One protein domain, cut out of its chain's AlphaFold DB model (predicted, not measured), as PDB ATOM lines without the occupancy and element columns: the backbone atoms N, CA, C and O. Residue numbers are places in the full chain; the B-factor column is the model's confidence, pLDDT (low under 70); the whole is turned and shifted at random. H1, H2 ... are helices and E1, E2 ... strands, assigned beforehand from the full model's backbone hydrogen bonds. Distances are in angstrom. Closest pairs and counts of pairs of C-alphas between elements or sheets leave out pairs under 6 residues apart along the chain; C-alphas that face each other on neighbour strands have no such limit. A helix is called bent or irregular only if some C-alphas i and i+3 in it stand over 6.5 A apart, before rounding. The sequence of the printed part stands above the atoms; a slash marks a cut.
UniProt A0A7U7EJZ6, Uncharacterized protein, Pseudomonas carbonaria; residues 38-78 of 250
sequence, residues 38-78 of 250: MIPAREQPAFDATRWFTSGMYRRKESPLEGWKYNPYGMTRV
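This is residues 38 to 78 of the 250 residues of an uncharacterized protein of Pseudomonas carbonaria (UniProt A0A7U7EJZ6). A two-stranded hairpin, E1 and E2, with its second strand bent sharply, has the one-turn helix H1 near the end where E1 begins, and a long stretch with no named element, residues 38 to 49, leads into that helix. The loop of residues 63 to 69 joins the two strands at the other end of E1. The printed part has 41 residues, with one named helix and two named strands in the order H1, E1, E2; the sheet has the order E1 - E2 and is antiparallel. The class is mixed, helices and strands, with under half of the residues in named elements. The whole is only just compact, close to loose, with a radius of gyration of the C-alphas of 10.4 A, and the C-alphas span 26 by 21 by 13 A.

Residues 38 to 49 hold no named element, and their C-alphas lie 4 to 15 A from the mean of the C-alphas. The helix H1, residues 50 to 54, follows, and in it every O i to N i+4 pair is within hydrogen-bond range. A tight link of 3 residues leads to the strand E1, residues 58 to 62. The closest C-alphas of H1 and E1 are those of Phe 53 and Arg 59, 5.9 A apart. A short link of 7 residues leads on to the strand E2, residues 70 to 77, which bends by 106 degrees at residue 73. E1 and E2 form a hairpin of antiparallel neighbours, with 136 degrees between their directions. N 59 and O 76 are within hydrogen-bond range at 2.8 A, and so are N 71 and O 61 at 2.8 A. Among the C-alphas that face each other are 58 and 77, 4.5 A apart, and 62 and 70, 4.3 A apart. H1 and E2 are apart.

H1 begins at C-alpha 50, at (110.118, 170.130, 155.421), and ends at residue 54. E1 runs from residue 58, with its C-alpha at (115.604, 175.467, 161.603), to residue 62 and is 12.7 A long from first to last C-alpha. E2 runs from residue 70 to residue 77, 14.6 A from first to last C-alpha, and its last C-alpha is at (117.531, 176.709, 165.524).

The two C-alphas farthest apart are those of Ser 55 and Glu 66, at 28.1 A. The first and last printed C-alphas, those of Met 38 and Val 78, are 17.0 A apart. The printed part has no cut and no long link between named elements. The mean pLDDT of the printed part is 87.7, and the model's confidence is low, under 70, at residue 43 and at residues 64 to 66.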
ATOM      1  N   MET A  38     112.493 163.756 159.466       92.38
ATOM      2  CA  MET A  38     113.000 163.792 160.843       92.38
ATOM      3  C   MET A  38     112.385 162.669 161.675       92.38
ATOM      4  O   MET A  38     111.237 162.287 161.456       92.38
ATOM      5  N   ILE A  39     113.145 162.161 162.643       91.12
ATOM      6  CA  ILE A  39     112.721 161.119 163.581       91.12
ATOM      7  C   ILE A  39     112.479 161.778 164.948       91.12
ATOM      8  O   ILE A  39     113.432 162.294 165.545       91.12
ATOM      9  N   PRO A  40     111.232 161.798 165.458       91.31
ATOM     10  CA  PRO A  40     110.943 162.320 166.786       91.31
ATOM     11  C   PRO A  40     111.594 161.491 167.895       91.31
ATOM     12  O   PRO A  40     112.010 160.345 167.711       91.31
ATOM     13  N   ALA A  41     111.636 162.058 169.094       80.25
ATOM     14  CA  ALA A  41     111.967 161.302 170.289       80.25
ATOM     15  C   ALA A  41     110.948 160.166 170.526       80.25
ATOM     16  O   ALA A  41     109.779 160.265 170.149       80.25
ATOM     17  N   ARG A  42     111.393 159.111 171.231       73.75
ATOM     18  CA  ARG A  42     110.569 157.966 171.677       73.75
ATOM     19  C   ARG A  42     110.093 157.023 170.562       73.75
ATOM     20  O   ARG A  42     108.937 156.624 170.555       73.75
ATOM     21  N   GLU A  43     110.994 156.655 169.649       68.81
ATOM     22  CA  GLU A  43     110.785 155.547 168.690       68.81
ATOM     23  C   GLU A  43     109.573 155.721 167.754       68.81
ATOM     24  O   GLU A  43     109.021 154.755 167.231       68.81
ATOM     25  N   GLN A  44     109.169 156.964 167.503       81.06
ATOM     26  CA  GLN A  44     108.135 157.261 166.517       81.06
ATOM     27  C   GLN A  44     108.687 157.152 165.086       81.06
ATOM     28  O   GLN A  44     109.878 157.404 164.866       81.06
ATOM     29  N   PRO A  45     107.837 156.817 164.098       89.12
ATOM     30  CA  PRO A  45     108.233 156.819 162.696       89.12
ATOM     31  C   PRO A  45     108.760 158.183 162.241       89.12
ATOM     32  O   PRO A  45     108.362 159.231 162.754       89.12
ATOM     33  N   ALA A  46     109.626 158.168 161.228       91.31
ATOM     34  CA  ALA A  46     110.048 159.393 160.567       91.31
ATOM     35  C   ALA A  46     108.848 160.119 159.935       91.31
ATOM     36  O   ALA A  46     107.954 159.481 159.375       91.31
ATOM     37  N   PHE A  47     108.862 161.450 159.962       94.50
ATOM     38  CA  PHE A  47     107.826 162.286 159.353       94.50
ATOM     39  C   PHE A  47     108.434 163.393 158.485       94.50
ATOM     40  O   PHE A  47     109.609 163.739 158.619       94.50
ATOM     41  N   ASP A  48     107.621 163.928 157.575       95.69
ATOM     42  CA  ASP A  48     107.996 165.021 156.678       95.69
ATOM     43  C   ASP A  48     107.983 166.353 157.443       95.69
ATOM     44  O   ASP A  48     106.932 166.943 157.691       95.69
ATOM     45  N   ALA A  49     109.167 166.820 157.834       96.25
ATOM     46  CA  ALA A  49     109.357 168.040 158.608       96.25
ATOM     47  C   ALA A  49     109.715 169.250 157.728       96.25
ATOM     48  O   ALA A  49     110.062 170.303 158.265       96.25
ATOM     49  N   THR A  50     109.631 169.130 156.395       95.81
ATOM     50  CA  THR A  50     110.118 170.130 155.421       95.81
ATOM     51  C   THR A  50     109.680 171.553 155.763       95.81
ATOM     52  O   THR A  50     110.510 172.462 155.769       95.81
ATOM     53  N   ARG A  51     108.415 171.729 156.172       96.00
ATOM     54  CA  ARG A  51     107.835 173.034 156.531       96.00
ATOM     55  C   ARG A  51     108.615 173.805 157.603       96.00
ATOM     56  O   ARG A  51     108.643 175.029 157.567       96.00
ATOM     57  N   TRP A  52     109.252 173.106 158.543       96.56
ATOM     58  CA  TRP A  52     110.007 173.703 159.650       96.56
ATOM     59  C   TRP A  52     111.374 174.244 159.220       96.56
ATOM     60  O   TRP A  52     111.930 175.134 159.863       96.56
ATOM     61  N   PHE A  53     111.917 173.711 158.128       95.88
ATOM     62  CA  PHE A  53     113.180 174.156 157.550       95.88
ATOM     63  C   PHE A  53     112.939 175.227 156.488       95.88
ATOM     64  O   PHE A  53     113.632 176.240 156.472       95.88
ATOM     65  N   THR A  54     111.919 175.051 155.640       95.38
ATOM     66  CA  THR A  54     111.562 176.039 154.612       95.38
ATOM     67  C   THR A  54     111.009 177.330 155.208       95.38
ATOM     68  O   THR A  54     111.145 178.379 154.592       95.38
ATOM     69  N   SER A  55     110.430 177.287 156.415       94.94
ATOM     70  CA  SER A  55     110.040 178.497 157.154       94.94
ATOM     71  C   SER A  55     111.229 179.309 157.683       94.94
ATOM     72  O   SER A  55     111.036 180.420 158.167       94.94
ATOM     73  N   GLY A  56     112.451 178.763 157.638       95.12
ATOM     74  CA  GLY A  56     113.645 179.387 158.205       95.12
ATOM     75  C   GLY A  56     113.773 179.240 159.724       95.12
ATOM     76  O   GLY A  56     114.698 179.797 160.311       95.12
ATOM     77  N   MET A  57     112.886 178.484 160.382       96.06
ATOM     78  CA  MET A  57     112.968 178.262 161.831       96.06
ATOM     79  C   MET A  57     114.182 177.398 162.206       96.06
ATOM     80  O   MET A  57     114.862 177.676 163.202       96.06
ATOM     81  N   TYR A  58     114.491 176.389 161.383       97.00
ATOM     82  CA  TYR A  58     115.604 175.467 161.603       97.00
ATOM     83  C   TYR A  58     116.498 175.286 160.376       97.00
ATOM     84  O   TYR A  58     116.075 175.401 159.228       97.00
ATOM     85  N   ARG A  59     117.751 174.916 160.642       95.81
ATOM     86  CA  ARG A  59     118.719 174.401 159.669       95.81
ATOM     87  C   ARG A  59     119.039 172.947 159.972       95.81
ATOM     88  O   ARG A  59     119.074 172.533 161.135       95.81
ATOM     89  N   ARG A  60     119.308 172.175 158.917       92.88
ATOM     90  CA  ARG A  60     119.778 170.792 159.047       92.88
ATOM     91  C   ARG A  60     121.128 170.793 159.767       92.88
ATOM     92  O   ARG A  60     121.994 171.609 159.455       92.88
ATOM     93  N   LYS A  61     121.293 169.884 160.722       87.88
ATOM     94  CA  LYS A  61     122.561 169.650 161.419       87.88
ATOM     95  C   LYS A  61     123.302 168.524 160.705       87.88
ATOM     96  O   LYS A  61     122.671 167.538 160.330       87.88
ATOM     97  N   GLU A  62     124.605 168.657 160.494       85.00
ATOM     98  CA  GLU A  62     125.411 167.570 159.925       85.00
ATOM     99  C   GLU A  62     125.375 166.340 160.840       85.00
ATOM    100  O   GLU A  62     125.290 166.460 162.070       85.00
ATOM    101  N   SER A  63     125.363 165.151 160.238       77.12
ATOM    102  CA  SER A  63     125.348 163.918 161.019       77.12
ATOM    103  C   SER A  63     126.766 163.522 161.413       77.12
ATOM    104  O   SER A  63     127.628 163.443 160.542       77.12
ATOM    105  N   PRO A  64     127.010 163.171 162.685       69.50
ATOM    106  CA  PRO A  64     128.198 162.411 163.049       69.50
ATOM    107  C   PRO A  64     128.047 160.910 162.730       69.50
ATOM    108  O   PRO A  64     128.991 160.154 162.929       69.50
ATOM    109  N   LEU A  65     126.857 160.455 162.309       66.38
ATOM    110  CA  LEU A  65     126.571 159.047 162.022       66.38
ATOM    111  C   LEU A  65     126.955 158.699 160.584       66.38
ATOM    112  O   LEU A  65     126.537 159.378 159.644       66.38
ATOM    113  N   GLU A  66     127.690 157.603 160.422       63.12
ATOM    114  CA  GLU A  66     128.073 157.067 159.119       63.12
ATOM    115  C   GLU A  66     126.836 156.744 158.261       63.12
ATOM    116  O   GLU A  66     125.816 156.260 158.757       63.12
ATOM    117  N   GLY A  67     126.903 157.065 156.966       71.81
ATOM    118  CA  GLY A  67     125.802 156.859 156.016       71.81
ATOM    119  C   GLY A  67     124.734 157.961 155.990       71.81
ATOM    120  O   GLY A  67     123.864 157.931 155.122       71.81
ATOM    121  N   TRP A  68     124.807 158.966 156.869       72.88
ATOM    122  CA  TRP A  68     123.862 160.086 156.894       72.88
ATOM    123  C   TRP A  68     124.580 161.413 156.654       72.88
ATOM    124  O   TRP A  68     125.448 161.798 157.423       72.88
ATOM    125  N   LYS A  69     124.176 162.180 155.632       84.19
ATOM    126  CA  LYS A  69     124.694 163.551 155.446       84.19
ATOM    127  C   LYS A  69     124.229 164.493 156.567       84.19
ATOM    128  O   LYS A  69     124.970 165.362 157.013       84.19
ATOM    129  N   TYR A  70     122.994 164.312 157.033       88.31
ATOM    130  CA  TYR A  70     122.369 165.157 158.050       88.31
ATOM    131  C   TYR A  70     121.786 164.317 159.180       88.31
ATOM    132  O   TYR A  70     121.318 163.204 158.951       88.31
ATOM    133  N   ASN A  71     121.820 164.861 160.394       86.56
ATOM    134  CA  ASN A  71     121.329 164.206 161.594       86.56
ATOM    135  C   ASN A  71     119.789 164.104 161.545       86.56
ATOM    136  O   ASN A  71     119.129 165.142 161.495       86.56
ATOM    137  N   PRO A  72     119.201 162.896 161.587       87.56
ATOM    138  CA  PRO A  72     117.749 162.736 161.495       87.56
ATOM    139  C   PRO A  72     117.016 163.024 162.816       87.56
ATOM    140  O   PRO A  72     115.793 163.118 162.825       87.56
ATOM    141  N   TYR A  73     117.737 163.176 163.931       88.19
ATOM    142  CA  TYR A  73     117.172 163.416 165.267       88.19
ATOM    143  C   TYR A  73     117.316 164.866 165.734       88.19
ATOM    144  O   TYR A  73     116.614 165.307 166.646       88.19
ATOM    145  N   GLY A  74     118.269 165.596 165.154       90.31
ATOM    146  CA  GLY A  74     118.688 166.904 165.631       90.31
ATOM    147  C   GLY A  74     118.799 167.928 164.514       90.31
ATOM    148  O   GLY A  74     119.256 167.640 163.413       90.31
ATOM    149  N   MET A  75     118.438 169.159 164.836       94.06
ATOM    150  CA  MET A  75     118.519 170.323 163.960       94.06
ATOM    151  C   MET A  75     119.038 171.530 164.743       94.06
ATOM    152  O   MET A  75     119.156 171.492 165.970       94.06
ATOM    153  N   THR A  76     119.384 172.595 164.030       94.25
ATOM    154  CA  THR A  76     119.871 173.839 164.628       94.25
ATOM    155  C   THR A  76     118.827 174.923 164.450       94.25
ATOM    156  O   THR A  76     118.427 175.220 163.327       94.25
ATOM    157  N   ARG A  77     118.410 175.549 165.545       96.00
ATOM    158  CA  ARG A  77     117.531 176.709 165.524       96.00
ATOM    159  C   ARG A  77     118.291 177.909 164.981       96.00
ATOM    160  O   ARG A  77     119.403 178.187 165.423       96.00
ATOM    161  N   VAL A  78     117.709 178.588 163.992       96.00
ATOM    162  CA  VAL A  78     118.376 179.712 163.312       96.00
ATOM    163  C   VAL A  78     118.597 180.878 164.269       96.00
ATOM    164  O   VAL A  78     119.682 181.450 164.286       96.00
TER     165      VAL A  78